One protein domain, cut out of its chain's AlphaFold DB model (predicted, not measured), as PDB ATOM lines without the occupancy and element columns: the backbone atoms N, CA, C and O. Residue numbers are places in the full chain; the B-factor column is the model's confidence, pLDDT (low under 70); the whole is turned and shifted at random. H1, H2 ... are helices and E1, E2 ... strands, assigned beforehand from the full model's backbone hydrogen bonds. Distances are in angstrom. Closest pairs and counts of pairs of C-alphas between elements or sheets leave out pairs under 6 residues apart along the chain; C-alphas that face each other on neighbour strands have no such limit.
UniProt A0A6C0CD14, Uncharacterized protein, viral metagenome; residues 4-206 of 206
ATOM      1  N   ALA A   4     141.621 151.011 115.093       85.94
ATOM      2  CA  ALA A   4     140.444 150.504 114.392       85.94
ATOM      3  C   ALA A   4     140.620 150.538 112.867       85.94
ATOM      4  O   ALA A   4     140.462 149.526 112.191       85.94
ATOM      5  N   LEU A   5     141.040 151.688 112.336       86.62
ATOM      6  CA  LEU A   5     141.266 151.863 110.906       86.62
ATOM      7  C   LEU A   5     142.424 150.999 110.406       86.62
ATOM      8  O   LEU A   5     142.298 150.392 109.352       86.62
ATOM      9  N   LYS A   6     143.529 150.881 111.164       88.62
ATOM     10  CA  LYS A   6     144.662 150.007 110.779       88.62
ATOM     11  C   LYS A   6     144.202 148.574 110.571       88.62
ATOM     12  O   LYS A   6     144.578 147.942 109.587       88.62
ATOM     13  N   ARG A   7     143.373 148.089 111.489       90.50
ATOM     14  CA  ARG A   7     142.832 146.743 111.420       90.50
ATOM     15  C   ARG A   7     141.894 146.567 110.225       90.50
ATOM     16  O   ARG A   7     142.086 145.633 109.458       90.50
ATOM     17  N   ILE A   8     140.953 147.482 110.015       90.88
ATOM     18  CA  ILE A   8     139.975 147.361 108.922       90.88
ATOM     19  C   ILE A   8     140.640 147.490 107.556       90.88
ATOM     20  O   ILE A   8     140.332 146.728 106.647       90.88
ATOM     21  N   THR A   9     141.609 148.393 107.407       90.62
ATOM     22  CA  THR A   9     142.410 148.477 106.183       90.62
ATOM     23  C   THR A   9     143.182 147.185 105.928       90.62
ATOM     24  O   THR A   9     143.266 146.755 104.779       90.62
ATOM     25  N   LYS A  10     143.697 146.521 106.974       91.25
ATOM     26  CA  LYS A  10     144.333 145.208 106.822       91.25
ATOM     27  C   LYS A  10     143.323 144.139 106.395       91.25
ATOM     28  O   LYS A  10     143.608 143.404 105.456       91.25
ATOM     29  N   GLU A  11     142.144 144.092 107.015       91.62
ATOM     30  CA  GLU A  11     141.055 143.183 106.623       91.62
ATOM     31  C   GLU A  11     140.639 143.403 105.154       91.62
ATOM     32  O   GLU A  11     140.532 142.441 104.401       91.62
ATOM     33  N   LEU A  12     140.519 144.656 104.704       91.88
ATOM     34  CA  LEU A  12     140.245 144.990 103.300       91.88
ATOM     35  C   LEU A  12     141.356 144.536 102.357       91.88
ATOM     36  O   LEU A  12     141.076 143.961 101.308       91.88
ATOM     37  N   SER A  13     142.618 144.774 102.727       90.88
ATOM     38  CA  SER A  13     143.748 144.334 101.907       90.88
ATOM     39  C   SER A  13     143.786 142.815 101.768       90.88
ATOM     40  O   SER A  13     144.052 142.324 100.682       90.88
ATOM     41  N   ASN A  14     143.448 142.087 102.835       89.62
ATOM     42  CA  ASN A  14     143.424 140.632 102.837       89.62
ATOM     43  C   ASN A  14     142.340 140.078 101.896       89.62
ATOM     44  O   ASN A  14     142.571 139.087 101.223       89.62
ATOM     45  N   ILE A  15     141.164 140.707 101.805       87.00
ATOM     46  CA  ILE A  15     140.111 140.248 100.876       87.00
ATOM     47  C   ILE A  15     140.478 140.528  99.419       87.00
ATOM     48  O   ILE A  15     140.120 139.763  98.533       87.00
ATOM     49  N   ASN A  16     141.197 141.619  99.161       83.50
ATOM     50  CA  ASN A  16     141.663 141.943  97.814       83.50
ATOM     51  C   ASN A  16     142.909 141.137  97.405       83.50
ATOM     52  O   ASN A  16     143.300 141.158  96.238       83.50
ATOM     53  N   ASP A  17     143.529 140.443  98.357       86.50
ATOM     54  CA  ASP A  17     144.683 139.584  98.148       86.50
ATOM     55  C   ASP A  17     144.211 138.167  97.787       86.50
ATOM     56  O   ASP A  17     143.614 137.447  98.595       86.50
ATOM     57  N   LYS A  18     144.466 137.774  96.534       79.38
ATOM     58  CA  LYS A  18     144.082 136.455  96.017       79.38
ATOM     59  C   LYS A  18     144.753 135.331  96.796       79.38
ATOM     60  O   LYS A  18     144.075 134.360  97.122       79.38
ATOM     61  N   ASP A  19     146.024 135.495  97.151       82.94
ATOM     62  CA  ASP A  19     146.778 134.474  97.870       82.94
ATOM     63  C   ASP A  19     146.179 134.296  99.265       82.94
ATOM     64  O   ASP A  19     145.939 133.171  99.705       82.94
ATOM     65  N   TYR A  20     145.836 135.392  99.949       84.94
ATOM     66  CA  TYR A  20     145.154 135.313 101.241       84.94
ATOM     67  C   TYR A  20     143.828 134.552 101.137       84.94
ATOM     68  O   TYR A  20     143.584 133.630 101.920       84.94
ATOM     69  N   LEU A  21     142.973 134.908 100.171       81.94
ATOM     70  CA  LEU A  21     141.684 134.245  99.985       81.94
ATOM     71  C   LEU A  21     141.842 132.762  99.650       81.94
ATOM     72  O   LEU A  21     141.059 131.953 100.150       81.94
ATOM     73  N   GLU A  22     142.834 132.369  98.856       83.06
ATOM     74  CA  GLU A  22     143.092 130.961  98.537       83.06
ATOM     75  C   GLU A  22     143.350 130.118  99.792       83.06
ATOM     76  O   GLU A  22     142.784 129.030  99.900       83.06
ATOM     77  N   HIS A  23     144.051 130.668 100.787       84.31
ATOM     78  CA  HIS A  23     144.360 130.004 102.061       84.31
ATOM     79  C   HIS A  23     143.223 130.043 103.098       84.31
ATOM     80  O   HIS A  23     143.363 129.501 104.195       84.31
ATOM     81  N   THR A  24     142.087 130.671 102.784       84.50
ATOM     82  CA  THR A  24     140.890 130.591 103.636       84.50
ATOM     83  C   THR A  24     140.080 129.328 103.347       84.50
ATOM     84  O   THR A  24     139.964 128.893 102.198       84.50
ATOM     85  N   ASN A  25     139.403 128.813 104.379       83.94
ATOM     86  CA  ASN A  25     138.460 127.690 104.280       83.94
ATOM     87  C   ASN A  25     137.119 128.067 103.622       83.94
ATOM     88  O   ASN A  25     136.156 127.309 103.694       83.94
ATOM     89  N   TYR A  26     137.020 129.248 103.014       85.19
ATOM     90  CA  TYR A  26     135.827 129.653 102.290       85.19
ATOM     91  C   TYR A  26     135.634 128.816 101.024       85.19
ATOM     92  O   TYR A  26     136.594 128.400 100.369       85.19
ATOM     93  N   SER A  27     134.377 128.609 100.647       84.25
ATOM     94  CA  SER A  27     134.037 127.972  99.381       84.25
ATOM     95  C   SER A  27     134.468 128.809  98.181       84.25
ATOM     96  O   SER A  27     134.666 130.025  98.277       84.25
ATOM     97  N   ARG A  28     134.580 128.166  97.016       86.31
ATOM     98  CA  ARG A  28     134.868 128.866  95.760       86.31
ATOM     99  C   ARG A  28     133.756 129.859  95.429       86.31
ATOM    100  O   ARG A  28     134.034 130.978  95.014       86.31
ATOM    101  N   GLU A  29     132.512 129.463  95.640       86.44
ATOM    102  CA  GLU A  29     131.316 130.251  95.370       86.44
ATOM    103  C   GLU A  29     131.272 131.495  96.258       86.44
ATOM    104  O   GLU A  29     131.025 132.594  95.761       86.44
ATOM    105  N   PHE A  30     131.601 131.359  97.547       87.62
ATOM    106  CA  PHE A  30     131.679 132.500  98.451       87.62
ATOM    107  C   PHE A  30     132.868 133.414  98.131       87.62
ATOM    108  O   PHE A  30     132.709 134.631  98.137       87.62
ATOM    109  N   LYS A  31     134.039 132.864  97.773       88.38
ATOM    110  CA  LYS A  31     135.186 133.665  97.298       88.38
ATOM    111  C   LYS A  31     134.821 134.472  96.047       88.38
ATOM    112  O   LYS A  31     135.107 135.665  95.981       88.38
ATOM    113  N   ASN A  32     134.132 133.852  95.088       88.25
ATOM    114  CA  ASN A  32     133.637 134.524  93.886       88.25
ATOM    115  C   ASN A  32     132.613 135.614  94.224       88.25
ATOM    116  O   ASN A  32     132.668 136.704  93.659       88.25
ATOM    117  N   TYR A  33     131.701 135.336  95.161       88.56
ATOM    118  CA  TYR A  33     130.745 136.327  95.650       88.56
ATOM    119  C   TYR A  33     131.458 137.520  96.296       88.56
ATOM    120  O   TYR A  33     131.193 138.652  95.900       88.56
ATOM    121  N   LEU A  34     132.418 137.290  97.200       89.94
ATOM    122  CA  LEU A  34     133.232 138.350  97.803       89.94
ATOM    123  C   LEU A  34     133.949 139.196  96.747       89.94
ATOM    124  O   LEU A  34     133.905 140.420  96.827       89.94
ATOM    125  N   GLY A  35     134.543 138.563  95.732       88.31
ATOM    126  CA  GLY A  35     135.202 139.264  94.627       88.31
ATOM    127  C   GLY A  35     134.256 140.092  93.747       88.31
ATOM    128  O   GLY A  35     134.715 140.960  93.010       88.31
ATOM    129  N   SER A  36     132.942 139.850  93.820       89.62
ATOM    130  CA  SER A  36     131.920 140.642  93.122       89.62
ATOM    131  C   SER A  36     131.434 141.864  93.913       89.62
ATOM    132  O   SER A  36     130.730 142.713  93.358       89.62
ATOM    133  N   LEU A  37     131.790 141.959  95.199       92.50
ATOM    134  CA  LEU A  37     131.406 143.068  96.065       92.50
ATOM    135  C   LEU A  37     132.393 144.227  95.935       92.50
ATOM    136  O   LEU A  37     133.608 144.050  95.957       92.50
ATOM    137  N   THR A  38     131.860 145.444  95.913       93.69
ATOM    138  CA  THR A  38     132.664 146.660  96.048       93.69
ATOM    139  C   THR A  38     132.645 147.088  97.509       93.69
ATOM    140  O   THR A  38     131.592 147.468  98.026       93.69
ATOM    141  N   ILE A  39     133.800 147.039  98.176       94.31
ATOM    142  CA  ILE A  39     133.934 147.349  99.605       94.31
ATOM    143  C   ILE A  39     134.901 148.513  99.792       94.31
ATOM    144  O   ILE A  39     136.041 148.456  99.334       94.31
ATOM    145  N   PHE A  40     134.466 149.569 100.476       92.06
ATOM    146  CA  PHE A  40     135.303 150.743 100.708       92.06
ATOM    147  C   PHE A  40     134.976 151.449 102.022       92.06
ATOM    148  O   PHE A  40     133.872 151.357 102.563       92.06
ATOM    149  N   LEU A  41     135.974 152.169 102.532       91.75
ATOM    150  CA  LEU A  41     135.827 153.058 103.676       91.75
ATOM    151  C   LEU A  41     135.340 154.426 103.212       91.75
ATOM    152  O   LEU A  41     135.806 154.949 102.200       91.75
ATOM    153  N   THR A  42     134.432 155.017 103.975       88.81
ATOM    154  CA  THR A  42     133.932 156.366 103.729       88.81
ATOM    155  C   THR A  42     133.672 157.098 105.039       88.81
ATOM    156  O   THR A  42     133.375 156.489 106.066       88.81
ATOM    157  N   ASN A  43     133.745 158.422 104.972       80.88
ATOM    158  CA  ASN A  43     133.356 159.325 106.045       80.88
ATOM    159  C   ASN A  43     132.082 160.041 105.579       80.88
ATOM    160  O   ASN A  43     132.160 161.093 104.948       80.88
ATOM    161  N   THR A  44     130.908 159.439 105.789       62.25
ATOM    162  CA  THR A  44     129.622 159.988 105.312       62.25
ATOM    163  C   THR A  44     128.650 160.369 106.432       62.25
ATOM    164  O   THR A  44     128.389 159.586 107.337       62.25
ATOM    165  N   HIS A  45     128.143 161.602 106.266       52.12
ATOM    166  CA  HIS A  45     127.080 162.399 106.899       52.12
ATOM    167  C   HIS A  45     127.000 162.555 108.436       52.12
ATOM    168  O   HIS A  45     126.798 161.618 109.198       52.12
ATOM    169  N   ASN A  46     127.048 163.833 108.846       52.09
ATOM    170  CA  ASN A  46     126.833 164.436 110.172       52.09
ATOM    171  C   ASN A  46     127.910 164.249 111.254       52.09
ATOM    172  O   ASN A  46     127.963 165.083 112.155       52.09
ATOM    173  N   ASP A  47     128.805 163.263 111.149       58.06
ATOM    174  CA  ASP A  47     129.955 163.137 112.056       58.06
ATOM    175  C   ASP A  47     131.238 162.759 111.288       58.06
ATOM    176  O   ASP A  47     131.440 161.589 110.962       58.06
ATOM    177  N   PRO A  48     132.134 163.720 110.992       58.50
ATOM    178  CA  PRO A  48     133.394 163.451 110.295       58.50
ATOM    179  C   PRO A  48     134.366 162.561 111.089       58.50
ATOM    180  O   PRO A  48     135.394 162.154 110.546       58.50
ATOM    181  N   SER A  49     134.072 162.247 112.356       63.50
ATOM    182  CA  SER A  49     134.848 161.303 113.163       63.50
ATOM    183  C   SER A  49     134.383 159.846 113.024       63.50
ATOM    184  O   SER A  49     135.125 158.926 113.394       63.50
ATOM    185  N   ALA A  50     133.189 159.615 112.470       71.38
ATOM    186  CA  ALA A  50     132.628 158.287 112.276       71.38
ATOM    187  C   ALA A  50     133.084 157.695 110.935       71.38
ATOM    188  O   ALA A  50     132.765 158.203 109.860       71.38
ATOM    189  N   ASN A  51     133.824 156.589 111.007       87.94
ATOM    190  CA  ASN A  51     134.224 155.846 109.818       87.94
ATOM    191  C   ASN A  51     133.145 154.809 109.504       87.94
ATOM    192  O   ASN A  51     132.709 154.069 110.392       87.94
ATOM    193  N   HIS A  52     132.750 154.732 108.238       90.88
ATOM    194  CA  HIS A  52     131.802 153.747 107.743       90.88
ATOM    195  C   HIS A  52     132.484 152.792 106.766       90.88
ATOM    196  O   HIS A  52     133.327 153.193 105.962       90.88
ATOM    197  N   LEU A  53     132.098 151.522 106.833       93.25
ATOM    198  CA  LEU A  53     132.402 150.522 105.822       93.25
ATOM    199  C   LEU A  53     131.158 150.335 104.953       93.25
ATOM    200  O   LEU A  53     130.119 149.891 105.444       93.25
ATOM    201  N   VAL A  54     131.269 150.677 103.674       93.38
ATOM    202  CA  VAL A  54     130.193 150.521 102.696       93.38
ATOM    203  C   VAL A  54     130.506 149.329 101.807       93.38
ATOM    204  O   VAL A  54     131.593 149.228 101.240       93.38
ATOM    205  N   ILE A  55     129.530 148.436 101.685       94.38
ATOM    206  CA  ILE A  55     129.578 147.228 100.869       94.38
ATOM    207  C   ILE A  55     128.457 147.331  99.835       94.38
ATOM    208  O   ILE A  55     127.286 147.508 100.184       94.38
ATOM    209  N   LYS A  56     128.810 147.220  98.555       93.25
ATOM    210  CA  LYS A  56     127.867 147.251  97.435       93.25
ATOM    211  C   LYS A  56     127.909 145.956  96.637       93.25
ATOM    212  O   LYS A  56     128.982 145.414  96.391       93.25
ATOM    213  N   GLU A  57     126.744 145.530  96.169       90.44
ATOM    214  CA  GLU A  57     126.580 144.474  95.172       90.44
ATOM    215  C   GLU A  57     126.045 145.122  93.887       90.44
ATOM    216  O   GLU A  57     124.958 145.704  93.892       90.44
ATOM    217  N   LYS A  58     126.799 145.048  92.777       88.19
ATOM    218  CA  LYS A  58     126.397 145.628  91.472       88.19
ATOM    219  C   LYS A  58     125.923 147.088  91.595       88.19
ATOM    220  O   LYS A  58     124.816 147.430  91.179       88.19
ATOM    221  N   ASP A  59     126.731 147.912  92.262       86.12
ATOM    222  CA  ASP A  59     126.487 149.331  92.580       86.12
ATOM    223  C   ASP A  59     125.309 149.647  93.511       86.12
ATOM    224  O   ASP A  59     125.151 150.795  93.943       86.12
ATOM    225  N   LYS A  60     124.525 148.644  93.910       88.31
ATOM    226  CA  LYS A  60     123.476 148.795  94.917       88.31
ATOM    227  C   LYS A  60     124.067 148.608  96.302       88.31
ATOM    228  O   LYS A  60     124.915 147.748  96.519       88.31
ATOM    229  N   LEU A  61     123.611 149.421  97.250       88.31
ATOM    230  CA  LEU A  61     124.005 149.277  98.645       88.31
ATOM    231  C   LEU A  61     123.549 147.913  99.162       88.31
ATOM    232  O   LEU A  61     122.352 147.647  99.177       88.31
ATOM    233  N   PHE A  62     124.503 147.082  99.575       89.19
ATOM    234  CA  PHE A  62     124.236 145.808 100.235       89.19
ATOM    235  C   PHE A  62     124.238 146.007 101.750       89.19
ATOM    236  O   PHE A  62     123.246 145.697 102.405       89.19
ATOM    237  N   LEU A  63     125.311 146.599 102.292       91.12
ATOM    238  CA  LEU A  63     125.468 146.904 103.717       91.12
ATOM    239  C   LEU A  63     126.234 148.203 103.948       91.12
ATOM    240  O   LEU A  63     127.169 148.534 103.221       91.12
ATOM    241  N   GLU A  64     125.885 148.893 105.026       91.25
ATOM    242  CA  GLU A  64     126.646 150.002 105.588       91.25
ATOM    243  C   GLU A  64     126.850 149.767 107.083       91.25
ATOM    244  O   GLU A  64     125.890 149.618 107.844       91.25
ATOM    245  N   LEU A  65     128.111 149.736 107.507       91.56
ATOM    246  CA  LEU A  65     128.515 149.461 108.880       91.56
ATOM    247  C   LEU A  65     129.241 150.671 109.465       91.56
ATOM    248  O   LEU A  65     130.223 151.144 108.900       91.56
ATOM    249  N   SER A  66     128.811 151.134 110.633       90.25
ATOM    250  CA  SER A  66     129.546 152.111 111.431       90.25
ATOM    251  C   SER A  66     130.597 151.416 112.281       90.25
ATOM    252  O   SER A  66     130.324 150.415 112.955       90.25
ATOM    253  N   ILE A  67     131.811 151.955 112.223       90.94
ATOM    254  CA  ILE A  67     132.986 151.431 112.902       90.94
ATOM    255  C   ILE A  67     133.121 152.149 114.248       90.94
ATOM    256  O   ILE A  67     133.377 153.357 114.269       90.94
ATOM    257  N   PRO A  68     133.003 151.449 115.390       88.38
ATOM    258  CA  PRO A  68     133.218 152.087 116.680       88.38
ATOM    259  C   PRO A  68     134.696 152.453 116.853       88.38
ATOM    260  O   PRO A  68     135.591 151.698 116.474       88.38
ATOM    261  N   GLN A  69     134.974 153.572 117.525       85.81
ATOM    262  CA  GLN A  69     136.353 153.983 117.837       85.81
ATOM    263  C   GLN A  69     137.113 152.925 118.655       85.81
ATOM    264  O   GLN A  69     138.328 152.791 118.537       85.81
ATOM    265  N   THR A  70     136.384 152.148 119.459       88.69
ATOM    266  CA  THR A  70     136.911 151.057 120.287       88.69
ATOM    267  C   THR A  70     136.981 149.712 119.556       88.69
ATOM    268  O   THR A  70     137.168 148.688 120.210       88.69
ATOM    269  N   TYR A  71     136.787 149.659 118.235       88.88
ATOM    270  CA  TYR A  71     136.992 148.435 117.452       88.88
ATOM    271  C   TYR A  71     138.435 147.921 117.649       88.88
ATOM    272  O   TYR A  71     139.369 148.725 117.571       88.88
ATOM    273  N   PRO A  72     138.658 146.617 117.917       91.31
ATOM    274  CA  PRO A  72     137.739 145.477 117.780       91.31
ATOM    275  C   PRO A  72     136.985 145.063 119.058       91.31
ATOM    276  O   PRO A  72     136.355 144.012 119.084       91.31
ATOM    277  N   PHE A  73     137.035 145.849 120.133       90.56
ATOM    278  CA  PHE A  73     136.401 145.500 121.415       90.56
ATOM    279  C   PHE A  73     134.895 145.786 121.458       90.56
ATOM    280  O   PHE A  73     134.209 145.357 122.380       90.56
ATOM    281  N   LYS A  74     134.371 146.504 120.461       89.62
ATOM    282  CA  LYS A  74     132.932 146.647 120.213       89.62
ATOM    283  C   LYS A  74     132.619 146.244 118.776       89.62
ATOM    284  O   LYS A  74     133.443 146.483 117.890       89.62
ATOM    285  N   SER A  75     131.438 145.665 118.574       89.50
ATOM    286  CA  SER A  75     130.946 145.263 117.260       89.50
ATOM    287  C   SER A  75     130.691 146.460 116.350       89.50
ATOM    288  O   SER A  75     130.439 147.580 116.802       89.50
ATOM    289  N   TYR A  76     130.731 146.201 115.046       89.44
ATOM    290  CA  TYR A  76     130.176 147.111 114.052       89.44
ATOM    291  C   TYR A  76     128.698 147.382 114.351       89.44
ATOM    292  O   TYR A  76     127.965 146.485 114.771       89.44
ATOM    293  N   LYS A  77     128.235 148.601 114.071       87.38
ATOM    294  CA  LYS A  77     126.809 148.938 114.122       87.38
ATOM    295  C   LYS A  77     126.252 148.979 112.705       87.38
ATOM    296  O   LYS A  77     126.764 149.725 111.879       87.38
ATOM    297  N   LEU A  78     125.195 148.219 112.428       86.50
ATOM    298  CA  LEU A  78     124.524 148.286 111.130       86.50
ATOM    299  C   LEU A  78     123.806 149.633 110.986       86.50
ATOM    300  O   LEU A  78     122.990 149.997 111.835       86.50
ATOM    301  N   VAL A  79     124.138 150.366 109.927       86.56
ATOM    302  CA  VAL A  79     123.539 151.662 109.581       86.56
ATOM    303  C   VAL A  79     122.467 151.471 108.518       86.56
ATOM    304  O   VAL A  79     121.359 151.983 108.663       86.56
ATOM    305  N   ASN A  80     122.781 150.700 107.477       84.06
ATOM    306  CA  ASN A  80     121.899 150.477 106.339       84.06
ATOM    307  C   ASN A  80     122.133 149.085 105.734       84.06
ATOM    308  O   ASN A  80     123.221 148.523 105.863       84.06
ATOM    309  N   TYR A  81     121.110 148.522 105.099       85.19
ATOM    310  CA  TYR A  81     121.156 147.202 104.474       85.19
ATOM    311  C   TYR A  81     120.104 147.077 103.371       85.19
ATOM    312  O   TYR A  81     119.023 147.659 103.456       85.19
ATOM    313  N   SER A  82     120.394 146.276 102.346       80.38
ATOM    314  CA  SER A  82     119.385 145.871 101.368       80.38
ATOM    315  C   SER A  82     118.489 144.774 101.939       80.38
ATOM    316  O   SER A  82     118.987 143.757 102.415       80.38
ATOM    317  N   SER A  83     117.171 144.929 101.822       70.62
ATOM    318  CA  SER A  83     116.198 143.876 102.131       70.62
ATOM    319  C   SER A  83     115.233 143.676 100.966       70.62
ATOM    320  O   SER A  83     114.754 144.646 100.373       70.62
ATOM    321  N   THR A  84     114.872 142.426 100.656       58.66
ATOM    322  CA  THR A  84     113.875 142.161  99.602       58.66
ATOM    323  C   THR A  84     112.482 142.670  99.982       58.66
ATOM    324  O   THR A  84     111.670 142.964  99.111       58.66
ATOM    325  N   SER A  85     112.228 142.861 101.281       50.88
ATOM    326  CA  SER A  85     110.984 143.434 101.810       50.88
ATOM    327  C   SER A  85     110.880 144.963 101.706       50.88
ATOM    328  O   SER A  85     109.822 145.516 101.989       50.88
ATOM    329  N   THR A  86     111.938 145.653 101.268       48.78
ATOM    330  CA  THR A  86     111.972 147.127 101.161       48.78
ATOM    331  C   THR A  86     111.674 147.667  99.757       48.78
ATOM    332  O   THR A  86     112.036 148.792  99.431       48.78
ATOM    333  N   SER A  87     110.941 146.919  98.924       39.03
ATOM    334  CA  SER A  87     110.496 147.358  97.587       39.03
ATOM    335  C   SER A  87     109.426 148.466  97.585       39.03
ATOM    336  O   SER A  87     108.779 148.693  96.567       39.03
ATOM    337  N   THR A  88     109.237 149.180  98.692       36.88
ATOM    338  CA  THR A  88     108.509 150.451  98.724       36.88
ATOM    339  C   THR A  88     109.474 151.551  99.121       36.88
ATOM    340  O   THR A  88     109.713 151.830 100.294       36.88
ATOM    341  N   SER A  89     110.037 152.161  98.086       34.88
ATOM    342  CA  SER A  89     110.642 153.478  98.108       34.88
ATOM    343  C   SER A  89     109.648 154.503  98.654       34.88
ATOM    344  O   SER A  89     108.844 155.059  97.913       34.88
ATOM    345  N   THR A  90     109.749 154.784  99.948       29.97
ATOM    346  CA  THR A  90     109.362 156.081 100.497       29.97
ATOM    347  C   THR A  90     110.580 156.636 101.209       29.97
ATOM    348  O   THR A  90     110.837 156.379 102.383       29.97
ATOM    349  N   SER A  91     111.376 157.385 100.447       40.16
ATOM    350  CA  SER A  91     112.246 158.405 101.007       40.16
ATOM    351  C   SER A  91     111.366 159.356 101.813       40.16
ATOM    352  O   SER A  91     110.542 160.057 101.230       40.16
ATOM    353  N   ASN A  92     111.460 159.301 103.139       31.11
ATOM    354  CA  ASN A  92     111.477 160.455 104.036       31.11
ATOM    355  C   ASN A  92     111.326 159.985 105.490       31.11
ATOM    356  O   ASN A  92     110.360 159.324 105.852       31.11
ATOM    357  N   ASN A  93     112.281 160.427 106.307       32.81
ATOM    358  CA  ASN A  93     112.215 160.601 107.758       32.81
ATOM    359  C   ASN A  93     112.143 159.330 108.637       32.81
ATOM    360  O   ASN A  93     111.105 158.710 108.835       32.81
ATOM    361  N   ASN A  94     113.285 159.028 109.270       37.47
ATOM    362  CA  ASN A  94     113.437 158.360 110.575       37.47
ATOM    363  C   ASN A  94     112.893 156.933 110.775       37.47
ATOM    364  O   ASN A  94     112.896 156.448 111.902       37.47
ATOM    365  N   ASN A  95     112.526 156.213 109.718       37.06
ATOM    366  CA  ASN A  95     112.223 154.782 109.800       37.06
ATOM    367  C   ASN A  95     113.394 153.933 109.286       37.06
ATOM    368  O   ASN A  95     113.262 153.179 108.325       37.06
ATOM    369  N   THR A  96     114.551 154.014 109.953       43.59
ATOM    370  CA  THR A  96     115.509 152.896 109.926       43.59
ATOM    371  C   THR A  96     114.773 151.684 110.473       43.59
ATOM    372  O   THR A  96     114.510 151.600 111.675       43.59
ATOM    373  N   LEU A  97     114.369 150.774 109.590       53.44
ATOM    374  CA  LEU A  97     113.748 149.520 109.975       53.44
ATOM    375  C   LEU A  97     114.744 148.803 110.889       53.44
ATOM    376  O   LEU A  97     115.794 148.350 110.438       53.44
ATOM    377  N   CYS A  98     114.450 148.817 112.193       69.19
ATOM    378  CA  CYS A  98     115.315 148.283 113.237       69.19
ATOM    379  C   CYS A  98     115.786 146.892 112.803       69.19
ATOM    380  O   CYS A  98     114.945 146.018 112.601       69.19
ATOM    381  N   TYR A  99     117.093 146.700 112.615       73.38
ATOM    382  CA  TYR A  99     117.669 145.447 112.110       73.38
ATOM    383  C   TYR A  99     117.129 144.222 112.861       73.38
ATOM    384  O   TYR A  99     116.765 143.217 112.260       73.38
ATOM    385  N   TYR A 100     116.916 144.369 114.170       74.25
ATOM    386  CA  TYR A 100     116.285 143.358 115.012       74.25
ATOM    387  C   TYR A 100     114.853 142.997 114.580       74.25
ATOM    388  O   TYR A 100     114.485 141.827 114.587       74.25
ATOM    389  N   LYS A 101     114.038 143.977 114.168       75.25
ATOM    390  CA  LYS A 101     112.703 143.723 113.603       75.25
ATOM    391  C   LYS A 101     112.800 142.984 112.268       75.25
ATOM    392  O   LYS A 101     112.015 142.071 112.043       75.25
ATOM    393  N   TYR A 102     113.755 143.346 111.410       77.75
ATOM    394  CA  TYR A 102     113.981 142.630 110.151       77.75
ATOM    395  C   TYR A 102     114.357 141.167 110.394       77.75
ATOM    396  O   TYR A 102     113.698 140.277 109.862       77.75
ATOM    397  N   MET A 103     115.326 140.912 111.271       79.75
ATOM    398  CA  MET A 103     115.722 139.558 111.664       79.75
ATOM    399  C   MET A 103     114.553 138.737 112.217       79.75
ATOM    400  O   MET A 103     114.354 137.592 111.821       79.75
ATOM    401  N   ASN A 104     113.733 139.331 113.089       80.12
ATOM    402  CA  ASN A 104     112.552 138.655 113.626       80.12
ATOM    403  C   ASN A 104     111.513 138.344 112.535       80.12
ATOM    404  O   ASN A 104     110.900 137.279 112.562       80.12
ATOM    405  N   ASN A 105     111.344 139.226 111.546       82.06
ATOM    406  CA  ASN A 105     110.467 138.966 110.405       82.06
ATOM    407  C   ASN A 105     110.990 137.817 109.534       82.06
ATOM    408  O   ASN A 105     110.202 136.982 109.095       82.06
ATOM    409  N   VAL A 106     112.303 137.749 109.297       83.56
ATOM    410  CA  VAL A 106     112.931 136.636 108.565       83.56
ATOM    411  C   VAL A 106     112.715 135.314 109.309       83.56
ATOM    412  O   VAL A 106     112.272 134.344 108.698       83.56
ATOM    413  N   SER A 107     112.900 135.300 110.633       85.38
ATOM    414  CA  SER A 107     112.588 134.141 111.483       85.38
ATOM    415  C   SER A 107     111.130 133.686 111.346       85.38
ATOM    416  O   SER A 107     110.850 132.505 111.138       85.38
ATOM    417  N   ALA A 108     110.183 134.631 111.380       83.62
ATOM    418  CA  ALA A 108     108.764 134.328 111.224       83.62
ATOM    419  C   ALA A 108     108.435 133.733 109.843       83.62
ATOM    420  O   ALA A 108     107.598 132.835 109.752       83.62
ATOM    421  N   LYS A 109     109.109 134.184 108.774       84.69
ATOM    422  CA  LYS A 109     108.921 133.643 107.417       84.69
ATOM    423  C   LYS A 109     109.316 132.173 107.314       84.69
ATOM    424  O   LYS A 109     108.643 131.438 106.600       84.69
ATOM    425  N   ILE A 110     110.360 131.736 108.020       86.88
ATOM    426  CA  ILE A 110     110.807 130.334 107.981       86.88
ATOM    427  C   ILE A 110     110.138 129.420 108.995       86.88
ATOM    428  O   ILE A 110     110.329 128.210 108.927       86.88
ATOM    429  N   ALA A 111     109.367 129.961 109.938       85.38
ATOM    430  CA  ALA A 111     108.815 129.181 111.044       85.38
ATOM    431  C   ALA A 111     107.930 128.003 110.593       85.38
ATOM    432  O   ALA A 111     107.838 127.008 111.306       85.38
ATOM    433  N   ASN A 112     107.305 128.116 109.416       84.06
ATOM    434  CA  ASN A 112     106.371 127.123 108.875       84.06
ATOM    435  C   ASN A 112     106.972 126.245 107.764       84.06
ATOM    436  O   ASN A 112     106.243 125.469 107.147       84.06
ATOM    437  N   TYR A 113     108.265 126.384 107.471       89.31
ATOM    438  CA  TYR A 113     108.940 125.619 106.425       89.31
ATOM    439  C   TYR A 113     109.908 124.599 107.014       89.31
ATOM    440  O   TYR A 113     110.402 124.754 108.132       89.31
ATOM    441  N   ASP A 114     110.206 123.564 106.233       89.12
ATOM    442  CA  ASP A 114     111.267 122.629 106.565       89.12
ATOM    443  C   ASP A 114     112.619 123.311 106.331       89.12
ATOM    444  O   ASP A 114     113.060 123.533 105.197       89.12
ATOM    445  N   LYS A 115     113.268 123.683 107.436       88.38
ATOM    446  CA  LYS A 115     114.560 124.365 107.405       88.38
ATOM    447  C   LYS A 115     115.654 123.492 106.796       88.38
ATOM    448  O   LYS A 115     116.593 124.061 106.250       88.38
ATOM    449  N   SER A 116     115.531 122.159 106.838       87.69
ATOM    450  CA  SER A 116     116.533 121.243 106.273       87.69
ATOM    451  C   SER A 116     116.661 121.404 104.757       87.69
ATOM    452  O   SER A 116     117.769 121.407 104.229       87.69
ATOM    453  N   ILE A 117     115.550 121.662 104.063       90.38
ATOM    454  CA  ILE A 117     115.541 121.884 102.614       90.38
ATOM    455  C   ILE A 117     116.256 123.196 102.279       90.38
ATOM    456  O   ILE A 117     117.104 123.241 101.392       90.38
ATOM    457  N   ILE A 118     115.947 124.278 102.999       91.25
ATOM    458  CA  ILE A 118     116.591 125.582 102.771       91.25
ATOM    459  C   ILE A 118     118.087 125.503 103.117       91.25
ATOM    460  O   ILE A 118     118.917 126.003 102.358       91.25
ATOM    461  N   ALA A 119     118.425 124.831 104.220       90.00
ATOM    462  CA  ALA A 119     119.792 124.571 104.659       90.00
ATOM    463  C   ALA A 119     120.592 123.787 103.616       90.00
ATOM    464  O   ALA A 119     121.693 124.207 103.264       90.00
ATOM    465  N   PHE A 120     120.007 122.727 103.052       89.12
ATOM    466  CA  PHE A 120     120.605 121.938 101.978       89.12
ATOM    467  C   PHE A 120     121.034 122.825 100.804       89.12
ATOM    468  O   PHE A 120     122.190 122.780 100.381       89.12
ATOM    469  N   PHE A 121     120.140 123.682 100.297       90.38
ATOM    470  CA  PHE A 121     120.473 124.553  99.166       90.38
ATOM    471  C   PHE A 121     121.471 125.651  99.534       90.38
ATOM    472  O   PHE A 121     122.351 125.951  98.730       90.38
ATOM    473  N   TYR A 122     121.362 126.234 100.729       89.75
ATOM    474  CA  TYR A 122     122.312 127.241 101.196       89.75
ATOM    475  C   TYR A 122     123.728 126.661 101.300       89.75
ATOM    476  O   TYR A 122     124.666 127.213 100.718       89.75
ATOM    477  N   LYS A 123     123.872 125.507 101.966       87.50
ATOM    478  CA  LYS A 123     125.154 124.816 102.115       87.50
ATOM    479  C   LYS A 123     125.692 124.337 100.773       87.50
ATOM    480  O   LYS A 123     126.871 124.512 100.508       87.50
ATOM    481  N   THR A 124     124.844 123.834  99.881       85.81
ATOM    482  CA  THR A 124     125.279 123.440  98.530       85.81
ATOM    483  C   THR A 124     125.786 124.637  97.719       85.81
ATOM    484  O   THR A 124     126.772 124.520  97.000       85.81
ATOM    485  N   MET A 125     125.130 125.798  97.823       85.06
ATOM    486  CA  MET A 125     125.467 126.977  97.021       85.06
ATOM    487  C   MET A 125     126.695 127.723  97.536       85.06
ATOM    488  O   MET A 125     127.461 128.248  96.737       85.06
ATOM    489  N   TYR A 126     126.867 127.811  98.852       84.25
ATOM    490  CA  TYR A 126     127.911 128.643  99.449       84.25
ATOM    491  C   TYR A 126     128.927 127.861 100.268       84.25
ATOM    492  O   TYR A 126     129.876 128.479 100.744       84.25
ATOM    493  N   ASN A 127     128.741 126.549 100.449       82.56
ATOM    494  CA  ASN A 127     129.576 125.651 101.256       82.56
ATOM    495  C   ASN A 127     130.107 126.342 102.522       82.56
ATOM    496  O   ASN A 127     131.308 126.453 102.766       82.56
ATOM    497  N   CYS A 128     129.162 126.906 103.274       79.06
ATOM    498  CA  CYS A 128     129.392 127.587 104.535       79.06
ATOM    499  C   CYS A 128     128.319 127.166 105.538       79.06
ATOM    500  O   CYS A 128     127.197 126.816 105.162       79.06
ATOM    501  N   GLU A 129     128.694 127.185 106.811       79.94
ATOM    502  CA  GLU A 129     127.783 126.890 107.909       79.94
ATOM    503  C   GLU A 129     126.665 127.935 107.979       79.94
ATOM    504  O   GLU A 129     126.885 129.125 107.743       79.94
ATOM    505  N   HIS A 130     125.459 127.475 108.308       82.88
ATOM    506  CA  HIS A 130     124.283 128.321 108.481       82.88
ATOM    507  C   HIS A 130     123.985 128.513 109.974       82.88
ATOM    508  O   HIS A 130     123.758 127.558 110.724       82.88
ATOM    509  N   TYR A 131     123.972 129.761 110.427       83.50
ATOM    510  CA  TYR A 131     123.790 130.109 111.834       83.50
ATOM    511  C   TYR A 131     122.322 130.302 112.198       83.50
ATOM    512  O   TYR A 131     121.900 129.976 113.302       83.50
ATOM    513  N   PHE A 132     121.522 130.818 111.273       88.00
ATOM    514  CA  PHE A 132     120.132 131.183 111.518       88.00
ATOM    515  C   PHE A 132     119.142 130.072 111.173       88.00
ATOM    516  O   PHE A 132     118.070 129.969 111.786       88.00
ATOM    517  N   LEU A 133     119.485 129.217 110.207       85.69
ATOM    518  CA  LEU A 133     118.676 128.049 109.855       85.69
ATOM    519  C   LEU A 133     118.706 126.952 110.932       85.69
ATOM    520  O   LEU A 133     117.736 126.206 111.051       85.69
ATOM    521  N   THR A 134     119.747 126.896 111.770       83.25
ATOM    522  CA  THR A 134     119.848 125.952 112.903       83.25
ATOM    523  C   THR A 134     119.125 126.410 114.169       83.25
ATOM    524  O   THR A 134     118.973 125.620 115.103       83.25
ATOM    525  N   LEU A 135     118.639 127.655 114.215       84.56
ATOM    526  CA  LEU A 135     117.999 128.194 115.414       84.56
ATOM    527  C   LEU A 135     116.703 127.459 115.765       84.56
ATOM    528  O   LEU A 135     115.841 127.188 114.913       84.56
ATOM    529  N   LYS A 136     116.545 127.181 117.057       79.19
ATOM    530  CA  LYS A 136     115.356 126.581 117.660       79.19
ATOM    531  C   LYS A 136     114.240 127.616 117.780       79.19
ATOM    532  O   LYS A 136     114.447 128.823 117.698       79.19
ATOM    533  N   LYS A 137     113.018 127.130 118.019       70.62
ATOM    534  CA  LYS A 137     111.788 127.943 118.081       70.62
ATOM    535  C   LYS A 137     111.852 129.122 119.069       70.62
ATOM    536  O   LYS A 137     111.161 130.111 118.854       70.62
ATOM    537  N   TYR A 138     112.633 129.005 120.141       75.62
ATOM    538  CA  TYR A 138     112.697 129.997 121.221       75.62
ATOM    539  C   TYR A 138     113.966 130.856 121.205       75.62
ATOM    540  O   TYR A 138     114.115 131.726 122.061       75.62
ATOM    541  N   ASP A 139     114.870 130.638 120.252       80.81
ATOM    542  CA  ASP A 139     116.107 131.408 120.178       80.81
ATOM    543  C   ASP A 139     115.802 132.829 119.680       80.81
ATOM    544  O   ASP A 139     115.072 133.005 118.697       80.81
ATOM    545  N   CYS A 140     116.371 133.870 120.313       82.19
ATOM    546  CA  CYS A 140     116.293 135.195 119.693       82.19
ATOM    547  C   CYS A 140     117.222 135.223 118.489       82.19
ATOM    548  O   CYS A 140     118.446 135.229 118.640       82.19
ATOM    549  N   TYR A 141     116.634 135.358 117.306       79.56
ATOM    550  CA  TYR A 141     117.356 135.631 116.065       79.56
ATOM    551  C   TYR A 141     118.306 136.825 116.219       79.56
ATOM    552  O   TYR A 141     119.470 136.767 115.842       79.56
ATOM    553  N   CYS A 142     117.825 137.876 116.885       78.62
ATOM    554  CA  CYS A 142     118.588 139.074 117.207       78.62
ATOM    555  C   CYS A 142     119.848 138.807 118.045       78.62
ATOM    556  O   CYS A 142     120.902 139.386 117.791       78.62
ATOM    557  N   CYS A 143     119.732 137.934 119.049       83.19
ATOM    558  CA  CYS A 143     120.821 137.587 119.956       83.19
ATOM    559  C   CYS A 143     121.763 136.555 119.348       83.19
ATOM    560  O   CYS A 143     122.813 136.327 119.925       83.19
ATOM    561  N   SER A 144     121.373 135.941 118.229       87.06
ATOM    562  CA  SER A 144     122.161 134.950 117.493       87.06
ATOM    563  C   SER A 144     123.049 135.586 116.420       87.06
ATOM    564  O   SER A 144     123.930 134.930 115.880       87.06
ATOM    565  N   SER A 145     122.842 136.876 116.136       87.94
ATOM    566  CA  SER A 145     123.714 137.665 115.268       87.94
ATOM    567  C   SER A 145     125.079 137.889 115.911       87.94
ATOM    568  O   SER A 145     125.165 138.312 117.067       87.94
ATOM    569  N   ILE A 146     126.150 137.739 115.138       88.50
ATOM    570  CA  ILE A 146     127.513 138.080 115.552       88.50
ATOM    571  C   ILE A 146     127.663 139.576 115.834       88.50
ATOM    572  O   ILE A 146     128.596 139.985 116.520       88.50
ATOM    573  N   MET A 147     126.757 140.411 115.315       85.25
ATOM    574  CA  MET A 147     126.729 141.846 115.595       85.25
ATOM    575  C   MET A 147     126.131 142.167 116.972       85.25
ATOM    576  O   MET A 147     126.314 143.284 117.470       85.25
ATOM    577  N   CYS A 148     125.444 141.208 117.607       85.69
ATOM    578  CA  CYS A 148     124.968 141.342 118.978       85.69
ATOM    579  C   CYS A 148     126.157 141.479 119.935       85.69
ATOM    580  O   CYS A 148     127.105 140.696 119.887       85.69
ATOM    581  N   SER A 149     126.089 142.436 120.864       84.50
ATOM    582  CA  SER A 149     127.161 142.685 121.838       84.50
ATOM    583  C   SER A 149     127.517 141.464 122.687       84.50
ATOM    584  O   SER A 149     128.652 141.351 123.128       84.50
ATOM    585  N   ASN A 150     126.555 140.566 122.910       86.19
ATOM    586  CA  ASN A 150     126.740 139.378 123.743       86.19
ATOM    587  C   ASN A 150     127.456 138.236 123.010       86.19
ATOM    588  O   ASN A 150     128.014 137.364 123.666       86.19
ATOM    589  N   LEU A 151     127.431 138.233 121.673       88.25
ATOM    590  CA  LEU A 151     128.132 137.243 120.852       88.25
ATOM    591  C   LEU A 151     129.414 137.783 120.235       88.25
ATOM    592  O   LEU A 151     130.268 136.999 119.826       88.25
ATOM    593  N   TRP A 152     129.551 139.104 120.146       90.81
ATOM    594  CA  TRP A 152     130.700 139.737 119.526       90.81
ATOM    595  C   TRP A 152     132.020 139.265 120.145       90.81
ATOM    596  O   TRP A 152     132.228 139.320 121.356       90.81
ATOM    597  N   CYS A 153     132.951 138.881 119.277       91.06
ATOM    598  CA  CYS A 153     134.316 138.538 119.632       91.06
ATOM    599  C   CYS A 153     135.280 139.383 118.789       91.06
ATOM    600  O   CYS A 153     135.059 139.517 117.584       91.06
ATOM    601  N   PRO A 154     136.399 139.883 119.351       90.56
ATOM    602  CA  PRO A 154     137.439 140.563 118.581       90.56
ATOM    603  C   PRO A 154     138.073 139.725 117.464       90.56
ATOM    604  O   PRO A 154     138.864 140.272 116.702       90.56
ATOM    605  N   ALA A 155     137.797 138.422 117.364       90.38
ATOM    606  CA  ALA A 155     138.202 137.591 116.231       90.38
ATOM    607  C   ALA A 155     137.299 137.780 114.997       90.38
ATOM    608  O   ALA A 155     137.735 137.504 113.883       90.38
ATOM    609  N   TYR A 156     136.069 138.276 115.170       91.69
ATOM    610  CA  TYR A 156     135.154 138.506 114.057       91.69
ATOM    611  C   TYR A 156     135.553 139.726 113.222       91.69
ATOM    612  O   TYR A 156     136.001 140.766 113.718       91.69
ATOM    613  N   THR A 157     135.359 139.574 111.918       92.06
ATOM    614  CA  THR A 157     135.663 140.554 110.873       92.06
ATOM    615  C   THR A 157     134.381 140.956 110.154       92.06
ATOM    616  O   THR A 157     133.332 140.327 110.322       92.06
ATOM    617  N   PHE A 158     134.444 141.977 109.302       92.31
ATOM    618  CA  PHE A 158     133.284 142.313 108.472       92.31
ATOM    619  C   PHE A 158     132.936 141.211 107.452       92.31
ATOM    620  O   PHE A 158     131.792 141.147 107.013       92.31
ATOM    621  N   VAL A 159     133.860 140.297 107.119       92.12
ATOM    622  CA  VAL A 159     133.560 139.121 106.274       92.12
ATOM    623  C   VAL A 159     132.565 138.196 106.962       92.12
ATOM    624  O   VAL A 159     131.636 137.709 106.325       92.12
ATOM    625  N   ASN A 160     132.710 138.003 108.276       91.56
ATOM    626  CA  ASN A 160     131.736 137.241 109.052       91.56
ATOM    627  C   ASN A 160     130.351 137.910 109.000       91.56
ATOM    628  O   ASN A 160     129.343 137.220 108.910       91.56
ATOM    629  N   ILE A 161     130.297 139.249 108.988       91.75
ATOM    630  CA  ILE A 161     129.035 140.000 108.882       91.75
ATOM    631  C   ILE A 161     128.426 139.854 107.482       91.75
ATOM    632  O   ILE A 161     127.207 139.750 107.355       91.75
ATOM    633  N   ILE A 162     129.256 139.817 106.434       92.38
ATOM    634  CA  ILE A 162     128.808 139.547 105.060       92.38
ATOM    635  C   ILE A 162     128.204 138.143 104.961       92.38
ATOM    636  O   ILE A 162     127.134 138.008 104.376       92.38
ATOM    637  N   LEU A 163     128.843 137.122 105.549       90.62
ATOM    638  CA  LEU A 163     128.299 135.757 105.608       90.62
ATOM    639  C   LEU A 163     126.937 135.725 106.301       90.62
ATOM    640  O   LEU A 163     125.983 135.179 105.753       90.62
ATOM    641  N   GLU A 164     126.838 136.369 107.464       90.62
ATOM    642  CA  GLU A 164     125.588 136.484 108.213       90.62
ATOM    643  C   GLU A 164     124.463 137.073 107.340       90.62
ATOM    644  O   GLU A 164     123.371 136.517 107.231       90.62
ATOM    645  N   HIS A 165     124.737 138.188 106.660       89.38
ATOM    646  CA  HIS A 165     123.747 138.850 105.813       89.38
ATOM    647  C   HIS A 165     123.445 138.097 104.520       89.38
ATOM    648  O   HIS A 165     122.331 138.209 103.999       89.38
ATOM    649  N   LEU A 166     124.407 137.341 103.991       89.69
ATOM    650  CA  LEU A 166     124.198 136.464 102.847       89.69
ATOM    651  C   LEU A 166     123.200 135.357 103.204       89.69
ATOM    652  O   LEU A 166     122.256 135.135 102.445       89.69
ATOM    653  N   GLU A 167     123.342 134.742 104.381       90.81
ATOM    654  CA  GLU A 167     122.378 133.767 104.904       90.81
ATOM    655  C   GLU A 167     120.991 134.392 105.057       90.81
ATOM    656  O   GLU A 167     120.018 133.886 104.499       90.81
ATOM    657  N   ILE A 168     120.891 135.536 105.741       89.50
ATOM    658  CA  ILE A 168     119.609 136.225 105.950       89.50
ATOM    659  C   ILE A 168     118.941 136.564 104.610       89.50
ATOM    660  O   ILE A 168     117.743 136.335 104.441       89.50
ATOM    661  N   SER A 169     119.705 137.068 103.637       87.62
ATOM    662  CA  SER A 169     119.196 137.417 102.304       87.62
ATOM    663  C   SER A 169     118.735 136.187 101.524       87.62
ATOM    664  O   SER A 169     117.718 136.235 100.827       87.62
ATOM    665  N   PHE A 170     119.465 135.077 101.646       90.31
ATOM    666  CA  PHE A 170     119.083 133.803 101.053       90.31
ATOM    667  C   PHE A 170     117.765 133.307 101.648       90.31
ATOM    668  O   PHE A 170     116.828 133.014 100.904       90.31
ATOM    669  N   ILE A 171     117.657 133.297 102.977       91.31
ATOM    670  CA  ILE A 171     116.430 132.929 103.678       91.31
ATOM    671  C   ILE A 171     115.273 133.813 103.207       91.31
ATOM    672  O   ILE A 171     114.240 133.304 102.778       91.31
ATOM    673  N   ASP A 172     115.441 135.133 103.241       87.38
ATOM    674  CA  ASP A 172     114.402 136.099 102.881       87.38
ATOM    675  C   ASP A 172     113.888 135.883 101.446       87.38
ATOM    676  O   ASP A 172     112.679 135.899 101.202       87.38
ATOM    677  N   ARG A 173     114.796 135.589 100.505       88.06
ATOM    678  CA  ARG A 173     114.466 135.288  99.106       88.06
ATOM    679  C   ARG A 173     113.733 133.957  98.955       88.06
ATOM    680  O   ARG A 173     112.721 133.898  98.254       88.06
ATOM    681  N   TYR A 174     114.244 132.886  99.556       90.12
ATOM    682  CA  TYR A 174     113.760 131.525  99.303       90.12
ATOM    683  C   TYR A 174     112.631 131.069 100.230       90.12
ATOM    684  O   TYR A 174     112.009 130.046  99.966       90.12
ATOM    685  N   SER A 175     112.283 131.873 101.235       88.06
ATOM    686  CA  SER A 175     111.128 131.636 102.116       88.06
ATOM    687  C   SER A 175     109.823 132.237 101.582       88.06
ATOM    688  O   SER A 175     108.808 132.266 102.278       88.06
ATOM    689  N   SER A 176     109.800 132.745 100.346       88.44
ATOM    690  CA  SER A 176     108.524 133.060  99.698       88.44
ATOM    691  C   SER A 176     107.782 131.754  99.369       88.44
ATOM    692  O   SER A 176     108.433 130.778  98.993       88.44
ATOM    693  N   PRO A 177     106.437 131.697  99.448       89.19
ATOM    694  CA  PRO A 177     105.698 130.464  99.161       89.19
ATOM    695  C   PRO A 177     106.010 129.861  97.785       89.19
ATOM    696  O   PRO A 177     106.009 128.644  97.623       89.19
ATOM    697  N   ILE A 178     106.282 130.713  96.791       91.81
ATOM    698  CA  ILE A 178     106.624 130.298  95.427       91.81
ATOM    699  C   ILE A 178     108.040 129.716  95.388       91.81
ATOM    700  O   ILE A 178     108.227 128.599  94.910       91.81
ATOM    701  N   ASN A 179     109.028 130.439  95.924       92.19
ATOM    702  CA  ASN A 179     110.422 130.000  95.878       92.19
ATOM    703  C   ASN A 179     110.652 128.764  96.748       92.19
ATOM    704  O   ASN A 179     111.381 127.867  96.342       92.19
ATOM    705  N   TYR A 180     109.982 128.669  97.895       94.00
ATOM    706  CA  TYR A 180     110.062 127.486  98.740       94.00
ATOM    707  C   TYR A 180     109.477 126.256  98.034       94.00
ATOM    708  O   TYR A 180     110.130 125.218  97.976       94.00
ATOM    709  N   LYS A 181     108.295 126.371  97.406       94.12
ATOM    710  CA  LYS A 181     107.728 125.276  96.593       94.12
ATOM    711  C   LYS A 181     108.666 124.853  95.464       94.12
ATOM    712  O   LYS A 181     108.778 123.663  95.184       94.12
ATOM    713  N   TYR A 182     109.345 125.810  94.840       94.06
ATOM    714  CA  TYR A 182     110.354 125.526  93.825       94.06
ATOM    715  C   TYR A 182     111.538 124.728  94.397       94.06
ATOM    716  O   TYR A 182     111.899 123.696  93.833       94.06
ATOM    717  N   LEU A 183     112.081 125.131  95.553       93.69
ATOM    718  CA  LEU A 183     113.139 124.379  96.237       93.69
ATOM    719  C   LEU A 183     112.691 122.963  96.611       93.69
ATOM    720  O   LEU A 183     113.412 122.011  96.334       93.69
ATOM    721  N   VAL A 184     111.486 122.806  97.167       94.00
ATOM    722  CA  VAL A 184     110.906 121.492  97.493       94.00
ATOM    723  C   VAL A 184     110.790 120.622  96.244       94.00
ATOM    724  O   VAL A 184     111.114 119.439  96.287       94.00
ATOM    725  N   SER A 185     110.365 121.195  95.115       93.62
ATOM    726  CA  SER A 185     110.262 120.461  93.852       93.62
ATOM    727  C   SER A 185     111.620 119.952  93.373       93.62
ATOM    728  O   SER A 185     111.707 118.813  92.917       93.62
ATOM    729  N   ILE A 186     112.673 120.771  93.465       92.00
ATOM    730  CA  ILE A 186     114.032 120.349  93.107       92.00
ATOM    731  C   ILE A 186     114.521 119.280  94.082       92.00
ATOM    732  O   ILE A 186     114.979 118.230  93.645       92.00
ATOM    733  N   TYR A 187     114.388 119.531  95.386       90.94
ATOM    734  CA  TYR A 187     114.822 118.624  96.446       90.94
ATOM    735  C   TYR A 187     114.184 117.244  96.269       90.94
ATOM    736  O   TYR A 187     114.881 116.250  96.090       90.94
ATOM    737  N   ASN A 188     112.854 117.187  96.183       89.25
ATOM    738  CA  ASN A 188     112.135 115.938  95.964       89.25
ATOM    739  C   ASN A 188     112.497 115.306  94.617       89.25
ATOM    740  O   ASN A 188     112.627 114.091  94.539       89.25
ATOM    741  N   GLY A 189     112.696 116.096  93.559       87.12
ATOM    742  CA  GLY A 189     113.115 115.588  92.251       87.12
ATOM    743  C   GLY A 189     114.492 114.912  92.261       87.12
ATOM    744  O   GLY A 189     114.678 113.919  91.559       87.12
ATOM    745  N   ILE A 190     115.430 115.419  93.067       82.88
ATOM    746  CA  ILE A 190     116.760 114.829  93.271       82.88
ATOM    747  C   ILE A 190     116.640 113.575  94.141       82.88
ATOM    748  O   ILE A 190     117.025 112.488  93.717       82.88
ATOM    749  N   PHE A 191     116.068 113.713  95.338       82.50
ATOM    750  CA  PHE A 191     116.107 112.672  96.362       82.50
ATOM    751  C   PHE A 191     115.140 111.511  96.108       82.50
ATOM    752  O   PHE A 191     115.471 110.379  96.435       82.50
ATOM    753  N   SER A 192     114.001 111.731  95.443       80.81
ATOM    754  CA  SER A 192     113.061 110.641  95.100       80.81
ATOM    755  C   SER A 192     113.640 109.589  94.151       80.81
ATOM    756  O   SER A 192     113.057 108.519  93.991       80.81
ATOM    757  N   ARG A 193     114.768 109.890  93.501       80.31
ATOM    758  CA  ARG A 193     115.448 109.002  92.550       80.31
ATOM    759  C   ARG A 193     116.661 108.296  93.150       80.31
ATOM    760  O   ARG A 193     117.275 107.485  92.462       80.31
ATOM    761  N   LEU A 194     117.031 108.626  94.385       83.31
ATOM    762  CA  LEU A 194     118.207 108.084  95.056       83.31
ATOM    763  C   LEU A 194     117.802 106.974  96.028       83.31
ATOM    764  O   LEU A 194     116.741 107.029  96.647       83.31
ATOM    765  N   ALA A 195     118.662 105.964  96.160       86.06
ATOM    766  CA  ALA A 195     118.510 104.947  97.195       86.06
ATOM    767  C   ALA A 195     118.716 105.584  98.587       86.06
ATOM    768  O   ALA A 195     119.594 106.447  98.702       86.06
ATOM    769  N   PRO A 196     117.959 105.186  99.629       81.62
ATOM    770  CA  PRO A 196     118.026 105.792 100.963       81.62
ATOM    771  C   PRO A 196     119.445 105.898 101.533       81.62
ATOM    772  O   PRO A 196     119.814 106.929 102.082       81.62
ATOM    773  N   GLU A 197     120.284 104.892 101.303       83.50
ATOM    774  CA  GLU A 197     121.667 104.853 101.783       83.50
ATOM    775  C   GLU A 197     122.533 105.955 101.151       83.50
ATOM    776  O   GLU A 197     123.441 106.492 101.784       83.50
ATOM    777  N   ILE A 198     122.245 106.326  99.898       81.75
ATOM    778  CA  ILE A 198     122.919 107.432  99.202       81.75
ATOM    779  C   ILE A 198     122.433 108.774  99.758       81.75
ATOM    780  O   ILE A 198     123.224 109.707  99.882       81.75
ATOM    781  N   ILE A 199     121.148 108.874 100.104       78.50
ATOM    782  CA  ILE A 199     120.569 110.071 100.728       78.50
ATOM    783  C   ILE A 199     121.235 110.324 102.078       78.50
ATOM    784  O   ILE A 199     121.712 111.432 102.320       78.50
ATOM    785  N   ASP A 200     121.329 109.288 102.910       73.94
ATOM    786  CA  ASP A 200     121.968 109.359 104.223       73.94
ATOM    787  C   ASP A 200     123.440 109.765 104.101       73.94
ATOM    788  O   ASP A 200     123.918 110.618 104.850       73.94
ATOM    789  N   LEU A 201     124.145 109.228 103.097       80.81
ATOM    790  CA  LEU A 201     125.516 109.623 102.803       80.81
ATOM    791  C   LEU A 201     125.592 111.118 102.454       80.81
ATOM    792  O   LEU A 201     126.345 111.846 103.093       80.81
ATOM    793  N   ILE A 202     124.793 111.597 101.497       77.12
ATOM    794  CA  ILE A 202     124.775 113.011 101.085       77.12
ATOM    795  C   ILE A 202     124.499 113.926 102.282       77.12
ATOM    796  O   ILE A 202     125.218 114.901 102.469       77.12
ATOM    797  N   ILE A 203     123.501 113.601 103.107       71.81
ATOM    798  CA  ILE A 203     123.150 114.401 104.286       71.81
ATOM    799  C   ILE A 203     124.289 114.394 105.315       71.81
ATOM    800  O   ILE A 203     124.540 115.420 105.932       71.81
ATOM    801  N   SER A 204     125.013 113.280 105.472       73.50
ATOM    802  CA  SER A 204     126.124 113.171 106.431       73.50
ATOM    803  C   SER A 204     127.377 113.973 106.053       73.50
ATOM    804  O   SER A 204     128.179 114.303 106.926       73.50
ATOM    805  N   TYR A 205     127.552 114.273 104.761       67.94
ATOM    806  CA  TYR A 205     128.613 115.151 104.252       67.94
ATOM    807  C   TYR A 205     128.167 116.618 104.141       67.94
ATOM    808  O   TYR A 205     128.999 117.496 103.887       67.94
ATOM    809  N   LEU A 206     126.865 116.870 104.307       62.72
ATOM    810  CA  LEU A 206     126.267 118.197 104.425       62.72
ATOM    811  C   LEU A 206     126.061 118.573 105.893       62.72
ATOM    812  O   LEU A 206     125.422 119.619 106.124       62.72
TER     813      LEU A 206
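This is residues 4 to 206 of the 206 residues of an uncharacterized protein of viral metagenome (UniProt A0A6C0CD14). A twisted four-strand sheet makes one end of the model, with H1 and H7 packed over one face and no named helix over the other; H7 runs on through the middle into a group of crossed helices, H4, H5 and H8, and H8 leads out to H9 at the far end. Residues 87 to 95 stick out as a free loop. The printed part has 203 residues, with nine named helices and four named strands in the order H1 H2 H3 E1 E2 E3 E4 H4 H5 H6 H7 H8 H9, a mixed class. The sheet, E1 E2 E3 E4, is antiparallel, and the whole is compact, with a radius of gyration of the C-alphas of 18.4 A and spans of 61 by 43 by 33 A.

Start at H1, residues 4 to 16, which touches H2, residues 18 to 22, only at the corner and only just, with 3 pairs of C-alphas within 8 A; the closest are Asn 14 and Tyr 20, 5.8 A. After H3, residues 28 to 36, come E1, 37 to 42, E2, 51 to 57, E3, 60 to 67, and E4, 77 to 81, a meander, each strand the antiparallel neighbour of the one before. Within hydrogen-bond range, look for N 40 and O 54, 3.0 A, N 55 and O 63, 2.8 A, and N 64 and O 80, 2.8 A. H1 and H7, residues 158 to 174, lie on the same face, making two layers, helices on one face of a sheet; their heights over the sheet are 9.5 A and 9.6 A. H4, residues 99 to 110, touches residues 168 to 172 of H7 at a steep tilt of 42 degrees, closest at C-alphas 106 and 172, 5.9 A. H4 also touches H6, residues 141 to 144, closest at C-alphas 100 and 142, 5.3 A. H5, residues 115 to 126, touches H7, closest at C-alphas 122 and 170, 7.3 A. H5 and H3 touch only at their ends, closest at C-alphas 126 and 30, 5.5 A. H8, residues 177 to 191, touches H5 about perpendicular at 79 degrees, closest at C-alphas 184 and 117, 6.9 A. H9, residues 196 to 205, touches no helix. Every O i to N i+4 pair is within hydrogen-bond range in the helices but H6, which is too short for one.

Find C-alpha 4 at (140.444, 150.504, 114.392), where H1 begins its 18.7 A. E3 is 20.5 A long. H7 runs 24.1 A from C-alpha 158 at (133.284, 142.313, 108.472), and H8 20.8 A. H9 ends at C-alpha 205, (128.613, 115.151, 104.252).

The two C-alphas farthest apart, of Pro 48 and Ala 195, are 61.8 A apart. The printed part has no cut; its long links are E4 to H4, H5 to H6 and H6 to H7. The pLDDT is under 70 at residues 44 to 49, 84 to 98 and 205 to 206.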